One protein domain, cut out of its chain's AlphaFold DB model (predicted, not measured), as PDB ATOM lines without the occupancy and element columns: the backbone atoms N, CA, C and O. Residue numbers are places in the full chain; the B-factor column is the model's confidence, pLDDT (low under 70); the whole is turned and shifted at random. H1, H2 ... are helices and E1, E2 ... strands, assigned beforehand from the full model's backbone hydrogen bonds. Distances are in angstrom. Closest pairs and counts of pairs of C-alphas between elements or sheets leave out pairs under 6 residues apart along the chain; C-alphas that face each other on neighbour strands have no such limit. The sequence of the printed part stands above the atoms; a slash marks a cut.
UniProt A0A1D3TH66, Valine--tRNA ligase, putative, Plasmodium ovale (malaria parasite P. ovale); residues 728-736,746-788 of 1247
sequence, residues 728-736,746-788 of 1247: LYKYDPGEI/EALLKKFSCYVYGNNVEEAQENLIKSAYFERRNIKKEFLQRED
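Overview. This is residues 728 to 736 and 746 to 788 of the 1247 residues of the protein "Valine--tRNA ligase, putative" of Plasmodium ovale (malaria parasite P. ovale) (UniProt A0A1D3TH66). Look first for a small two-stranded antiparallel ribbon, E1 beside E2, with helix H2 packing over one face of it and the short helix H1 at the end where E2 begins. After H2 a long stretch with no named element, residues 771 to 788, folds back to E1, where residues 784 to 785 make a short antiparallel pairing with residues 730 to 731. You have 52 printed residues, with two named helices and two named strands in the order E1, H1, E2, H2; the class is mixed, helices and strands. The whole is compact, with a radius of gyration of the C-alphas of 10.2 A and spans of 28 by 23 by 15 A.

Along the chain. Find C-alpha 728 at (114.966, -16.526, 3.037); from there E1 runs through residues 728 to 731, 9.5 A. E2, residues 752 to 757, covers 16.4 A. H1, residues 746 to 751, measures 9.2 A. H2, residues 761 to 770, runs 14.2 A and ends at C-alpha 770, (125.015, -26.729, 9.316).

Arrangement. Begin at E1 and E2, antiparallel at 146 degrees between directions; N 729 and O 756 are 2.8 A apart, within hydrogen-bond range, as are N 756 and O 729 at 2.9 A. From H2, the closest C-alphas to E2 are those of Ala 764 and Tyr 757, 5.6 A apart. To E1 they are those of Ala 764 and Tyr 729, 6.6 A. H1 and H2 are apart. In H2 every O i to N i+4 pair is within hydrogen-bond range; in H1, 1 of 2 is.

Size, cuts and confidence. The two C-alphas farthest apart, those of Arg 777 and Asp 788, are 27.9 A apart. Residues 737 to 745 are not printed; across this cut, between E1 and H1, C-alphas 736 and 746 are 10.8 A apart. The links H1 to E2 and E2 to H2 are tight. Look for pLDDT under 70 at residues 733 to 736, 746 to 752 and 772 to 778; the mean of the printed part is 75.0.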
ATOM      1  N   LEU A 728     114.473 -16.781   1.693       90.62
ATOM      2  CA  LEU A 728     114.966 -16.526   3.037       90.62
ATOM      3  C   LEU A 728     113.854 -16.834   4.033       90.62
ATOM      4  O   LEU A 728     112.736 -16.333   3.901       90.62
ATOM      5  N   TYR A 729     114.190 -17.618   5.045       88.38
ATOM      6  CA  TYR A 729     113.324 -17.914   6.173       88.38
ATOM      7  C   TYR A 729     113.807 -17.137   7.386       88.38
ATOM      8  O   TYR A 729     114.985 -17.208   7.742       88.38
ATOM      9  N   LYS A 730     112.897 -16.394   8.017       85.75
ATOM     10  CA  LYS A 730     113.150 -15.795   9.325       85.75
ATOM     11  C   LYS A 730     112.971 -16.889  10.370       85.75
ATOM     12  O   LYS A 730     111.908 -17.500  10.421       85.75
ATOM     13  N   TYR A 731     113.995 -17.129  11.176       83.00
ATOM     14  CA  TYR A 731     113.915 -17.961  12.365       83.00
ATOM     15  C   TYR A 731     113.688 -17.067  13.586       83.00
ATOM     16  O   TYR A 731     114.563 -16.270  13.941       83.00
ATOM     17  N   ASP A 732     112.515 -17.186  14.209       74.94
ATOM     18  CA  ASP A 732     112.166 -16.445  15.424       74.94
ATOM     19  C   ASP A 732     111.362 -17.339  16.386       74.94
ATOM     20  O   ASP A 732     110.163 -17.527  16.190       74.94
ATOM     21  N   PRO A 733     111.999 -17.932  17.412       64.50
ATOM     22  CA  PRO A 733     111.323 -18.829  18.352       64.50
ATOM     23  C   PRO A 733     110.419 -18.106  19.375       64.50
ATOM     24  O   PRO A 733     109.829 -18.766  20.228       64.50
ATOM     25  N   GLY A 734     110.307 -16.771  19.310       62.00
ATOM     26  CA  GLY A 734     109.572 -15.956  20.286       62.00
ATOM     27  C   GLY A 734     110.250 -15.875  21.664       62.00
ATOM     28  O   GLY A 734     111.371 -16.349  21.852       62.00
ATOM     29  N   GLU A 735     109.574 -15.260  22.640       53.31
ATOM     30  CA  GLU A 735     109.957 -15.303  24.063       53.31
ATOM     31  C   GLU A 735     109.410 -16.574  24.733       53.31
ATOM     32  O   GLU A 735     108.583 -16.520  25.637       53.31
ATOM     33  N   ILE A 736     109.838 -17.755  24.288       45.34
ATOM     34  CA  ILE A 736     109.547 -18.989  25.027       45.34
ATOM     35  C   ILE A 736     110.706 -19.215  25.999       45.34
ATOM     36  O   ILE A 736     111.796 -19.622  25.606       45.34
ATOM     37  N   GLU A 746     121.411 -20.034  22.639       55.31
ATOM     38  CA  GLU A 746     120.121 -19.468  23.080       55.31
ATOM     39  C   GLU A 746     120.252 -18.009  23.546       55.31
ATOM     40  O   GLU A 746     119.349 -17.194  23.337       55.31
ATOM     41  N   ALA A 747     121.409 -17.642  24.106       58.28
ATOM     42  CA  ALA A 747     121.722 -16.260  24.464       58.28
ATOM     43  C   ALA A 747     121.804 -15.333  23.233       58.28
ATOM     44  O   ALA A 747     121.412 -14.165  23.311       58.28
ATOM     45  N   LEU A 748     122.269 -15.850  22.087       59.16
ATOM     46  CA  LEU A 748     122.340 -15.112  20.823       59.16
ATOM     47  C   LEU A 748     120.942 -14.799  20.257       59.16
ATOM     48  O   LEU A 748     120.704 -13.668  19.847       59.16
ATOM     49  N   LEU A 749     119.980 -15.729  20.300       61.34
ATOM     50  CA  LEU A 749     118.621 -15.523  19.750       61.34
ATOM     51  C   LEU A 749     117.732 -14.574  20.563       61.34
ATOM     52  O   LEU A 749     116.787 -13.987  20.023       61.34
ATOM     53  N   LYS A 750     118.033 -14.391  21.854       62.75
ATOM     54  CA  LYS A 750     117.404 -13.330  22.656       62.75
ATOM     55  C   LYS A 750     117.781 -11.939  22.140       62.75
ATOM     56  O   LYS A 750     116.965 -11.028  22.211       62.75
ATOM     57  N   LYS A 751     118.989 -11.780  21.584       60.50
ATOM     58  CA  LYS A 751     119.512 -10.496  21.083       60.50
ATOM     59  C   LYS A 751     119.418 -10.333  19.561       60.50
ATOM     60  O   LYS A 751     119.387  -9.205  19.076       60.50
ATOM     61  N   PHE A 752     119.359 -11.425  18.799       66.00
ATOM     62  CA  PHE A 752     119.424 -11.422  17.336       66.00
ATOM     63  C   PHE A 752     118.329 -12.299  16.718       66.00
ATOM     64  O   PHE A 752     117.978 -13.356  17.231       66.00
ATOM     65  N   SER A 753     117.783 -11.855  15.590       73.69
ATOM     66  CA  SER A 753     116.957 -12.664  14.697       73.69
ATOM     67  C   SER A 753     117.837 -13.235  13.589       73.69
ATOM     68  O   SER A 753     118.849 -12.638  13.216       73.69
ATOM     69  N   CYS A 754     117.483 -14.405  13.069       79.50
ATOM     70  CA  CYS A 754     118.296 -15.097  12.078       79.50
ATOM     71  C   CYS A 754     117.520 -15.255  10.773       79.50
ATOM     72  O   CYS A 754     116.385 -15.725  10.785       79.50
ATOM     73  N   TYR A 755     118.140 -14.903   9.647       86.06
ATOM     74  CA  TYR A 755     117.618 -15.207   8.318       86.06
ATOM     75  C   TYR A 755     118.476 -16.270   7.654       86.06
ATOM     76  O   TYR A 755     119.701 -16.148   7.584       86.06
ATOM     77  N   VAL A 756     117.810 -17.298   7.145       86.06
ATOM     78  CA  VAL A 756     118.455 -18.476   6.577       86.06
ATOM     79  C   VAL A 756     118.014 -18.663   5.144       86.06
ATOM     80  O   VAL A 756     116.817 -18.681   4.850       86.06
ATOM     81  N   TYR A 757     118.981 -18.815   4.251       89.50
ATOM     82  CA  TYR A 757     118.720 -19.162   2.869       89.50
ATOM     83  C   TYR A 757     118.195 -20.594   2.742       89.50
ATOM     84  O   TYR A 757     118.753 -21.531   3.315       89.50
ATOM     85  N   GLY A 758     117.144 -20.756   1.939       87.62
ATOM     86  CA  GLY A 758     116.620 -22.056   1.533       87.62
ATOM     87  C   GLY A 758     115.476 -21.912   0.533       87.62
ATOM     88  O   GLY A 758     114.672 -20.979   0.614       87.62
ATOM     89  N   ASN A 759     115.382 -22.839  -0.421       84.44
ATOM     90  CA  ASN A 759     114.278 -22.878  -1.383       84.44
ATOM     91  C   ASN A 759     112.967 -23.352  -0.738       84.44
ATOM     92  O   ASN A 759     111.871 -22.964  -1.161       84.44
ATOM     93  N   ASN A 760     113.088 -24.194   0.285       86.06
ATOM     94  CA  ASN A 760     112.007 -24.728   1.100       86.06
ATOM     95  C   ASN A 760     112.405 -24.708   2.588       86.06
ATOM     96  O   ASN A 760     113.542 -24.382   2.941       86.06
ATOM     97  N   VAL A 761     111.442 -25.022   3.458       86.50
ATOM     98  CA  VAL A 761     111.628 -24.994   4.919       86.50
ATOM     99  C   VAL A 761     112.670 -26.033   5.344       86.50
ATOM    100  O   VAL A 761     113.448 -25.778   6.257       86.50
ATOM    101  N   GLU A 762     112.712 -27.183   4.666       87.62
ATOM    102  CA  GLU A 762     113.672 -28.263   4.904       87.62
ATOM    103  C   GLU A 762     115.117 -27.801   4.691       87.62
ATOM    104  O   GLU A 762     115.938 -27.914   5.596       87.62
ATOM    105  N   GLU A 763     115.422 -27.236   3.523       86.88
ATOM    106  CA  GLU A 763     116.754 -26.748   3.165       86.88
ATOM    107  C   GLU A 763     117.190 -25.613   4.093       86.88
ATOM    108  O   GLU A 763     118.333 -25.583   4.543       86.88
ATOM    109  N   ALA A 764     116.270 -24.706   4.438       86.75
ATOM    110  CA  ALA A 764     116.554 -23.647   5.398       86.75
ATOM    111  C   ALA A 764     116.886 -24.218   6.784       86.75
ATOM    112  O   ALA A 764     117.851 -23.790   7.414       86.75
ATOM    113  N   GLN A 765     116.140 -25.225   7.247       86.12
ATOM    114  CA  GLN A 765     116.439 -25.906   8.503       86.12
ATOM    115  C   GLN A 765     117.805 -26.607   8.448       86.12
ATOM    116  O   GLN A 765     118.588 -26.493   9.387       86.12
ATOM    117  N   GLU A 766     118.121 -27.303   7.355       85.50
ATOM    118  CA  GLU A 766     119.416 -27.962   7.175       85.50
ATOM    119  C   GLU A 766     120.580 -26.970   7.164       85.50
ATOM    120  O   GLU A 766     121.600 -27.216   7.805       85.50
ATOM    121  N   ASN A 767     120.438 -25.844   6.463       85.88
ATOM    122  CA  ASN A 767     121.450 -24.790   6.427       85.88
ATOM    123  C   ASN A 767     121.639 -24.156   7.809       85.88
ATOM    124  O   ASN A 767     122.772 -23.927   8.234       85.88
ATOM    125  N   LEU A 768     120.548 -23.974   8.559       82.12
ATOM    126  CA  LEU A 768     120.603 -23.515   9.943       82.12
ATOM    127  C   LEU A 768     121.329 -24.525  10.845       82.12
ATOM    128  O   LEU A 768     122.192 -24.134  11.627       82.12
ATOM    129  N   ILE A 769     121.060 -25.823  10.689       81.75
ATOM    130  CA  ILE A 769     121.755 -26.899  11.414       81.75
ATOM    131  C   ILE A 769     123.256 -26.936  11.067       81.75
ATOM    132  O   ILE A 769     124.085 -27.163  11.948       81.75
ATOM    133  N   LYS A 770     123.618 -26.723   9.795       81.44
ATOM    134  CA  LYS A 770     125.015 -26.729   9.316       81.44
ATOM    135  C   LYS A 770     125.823 -25.530   9.807       81.44
ATOM    136  O   LYS A 770     127.036 -25.646   9.930       81.44
ATOM    137  N   SER A 771     125.165 -24.412  10.106       74.62
ATOM    138  CA  SER A 771     125.819 -23.161  10.507       74.62
ATOM    139  C   SER A 771     126.553 -23.214  11.854       74.62
ATOM    140  O   SER A 771     127.287 -22.292  12.182       74.62
ATOM    141  N   ALA A 772     126.376 -24.292  12.629       67.06
ATOM    142  CA  ALA A 772     126.982 -24.519  13.945       67.06
ATOM    143  C   ALA A 772     126.616 -23.490  15.041       67.06
ATOM    144  O   ALA A 772     127.069 -23.637  16.173       67.06
ATOM    145  N   TYR A 773     125.751 -22.509  14.752       67.19
ATOM    146  CA  TYR A 773     125.327 -21.483  15.717       67.19
ATOM    147  C   TYR A 773     124.307 -21.978  16.753       67.19
ATOM    148  O   TYR A 773     124.135 -21.348  17.797       67.19
ATOM    149  N   PHE A 774     123.627 -23.100  16.489       66.69
ATOM    150  CA  PHE A 774     122.517 -23.594  17.306       66.69
ATOM    151  C   PHE A 774     122.629 -25.093  17.582       66.69
ATOM    152  O   PHE A 774     123.055 -25.875  16.728       66.69
ATOM    153  N   GLU A 775     122.189 -25.518  18.767       62.44
ATOM    154  CA  GLU A 775     122.086 -26.938  19.090       62.44
ATOM    155  C   GLU A 775     120.983 -27.607  18.261       62.44
ATOM    156  O   GLU A 775     119.844 -27.137  18.198       62.44
ATOM    157  N   ARG A 776     121.303 -28.768  17.669       61.09
ATOM    158  CA  ARG A 776     120.407 -29.520  16.767       61.09
ATOM    159  C   ARG A 776     119.018 -29.808  17.348       61.09
ATOM    160  O   ARG A 776     118.090 -30.036  16.582       61.09
ATOM    161  N   ARG A 777     118.878 -29.840  18.677       55.78
ATOM    162  CA  ARG A 777     117.635 -30.201  19.378       55.78
ATOM    163  C   ARG A 777     116.629 -29.045  19.479       55.78
ATOM    164  O   ARG A 777     115.451 -29.322  19.673       55.78
ATOM    165  N   ASN A 778     117.060 -27.793  19.285       63.91
ATOM    166  CA  ASN A 778     116.231 -26.604  19.542       63.91
ATOM    167  C   ASN A 778     115.710 -25.925  18.265       63.91
ATOM    168  O   ASN A 778     114.914 -24.994  18.352       63.91
ATOM    169  N   ILE A 779     116.116 -26.388  17.076       71.94
ATOM    170  CA  ILE A 779     115.666 -25.827  15.794       71.94
ATOM    171  C   ILE A 779     114.373 -26.512  15.348       71.94
ATOM    172  O   ILE A 779     114.397 -27.615  14.789       71.94
ATOM    173  N   LYS A 780     113.240 -25.830  15.522       76.38
ATOM    174  CA  LYS A 780     111.942 -26.309  15.037       76.38
ATOM    175  C   LYS A 780     111.534 -25.642  13.726       76.38
ATOM    176  O   LYS A 780     111.675 -24.432  13.564       76.38
ATOM    177  N   LYS A 781     110.965 -26.436  12.811       79.12
ATOM    178  CA  LYS A 781     110.458 -25.957  11.512       79.12
ATOM    179  C   LYS A 781     109.345 -24.914  11.651       79.12
ATOM    180  O   LYS A 781     109.261 -24.019  10.823       79.12
ATOM    181  N   GLU A 782     108.525 -25.015  12.698       79.50
ATOM    182  CA  GLU A 782     107.391 -24.114  12.963       79.50
ATOM    183  C   GLU A 782     107.797 -22.643  13.165       79.50
ATOM    184  O   GLU A 782     107.000 -21.746  12.907       79.50
ATOM    185  N   PHE A 783     109.052 -22.385  13.541       79.94
ATOM    186  CA  PHE A 783     109.582 -21.031  13.734       79.94
ATOM    187  C   PHE A 783     110.253 -20.439  12.489       79.94
ATOM    188  O   PHE A 783     110.745 -19.314  12.545       79.94
ATOM    189  N   LEU A 784     110.301 -21.181  11.374       81.56
ATOM    190  CA  LEU A 784     110.818 -20.703  10.091       81.56
ATOM    191  C   LEU A 784     109.672 -20.138   9.252       81.56
ATOM    192  O   LEU A 784     108.932 -20.876   8.601       81.56
ATOM    193  N   GLN A 785     109.555 -18.814   9.227       78.50
ATOM    194  CA  GLN A 785     108.490 -18.112   8.511       78.50
ATOM    195  C   GLN A 785     109.014 -17.405   7.256       78.50
ATOM    196  O   GLN A 785     110.152 -16.926   7.210       78.50
ATOM    197  N   ARG A 786     108.168 -17.336   6.221       79.50
ATOM    198  CA  ARG A 786     108.447 -16.656   4.948       79.50
ATOM    199  C   ARG A 786     107.221 -15.857   4.516       79.50
ATOM    200  O   ARG A 786     106.182 -16.449   4.245       79.50
ATOM    201  N   GLU A 787     107.371 -14.541   4.415       71.31
ATOM    202  CA  GLU A 787     106.243 -13.621   4.195       71.31
ATOM    203  C   GLU A 787     106.270 -12.952   2.811       71.31
ATOM    204  O   GLU A 787     105.263 -12.931   2.108       71.31
ATOM    205  N   ASP A 788     107.424 -12.422   2.397       89.00
ATOM    206  CA  ASP A 788     107.524 -11.538   1.231       89.00
ATOM    207  C   ASP A 788     107.790 -12.278  -0.091       89.00
ATOM    208  O   ASP A 788     108.456 -13.322  -0.149       89.00
TER     209      ASP A 788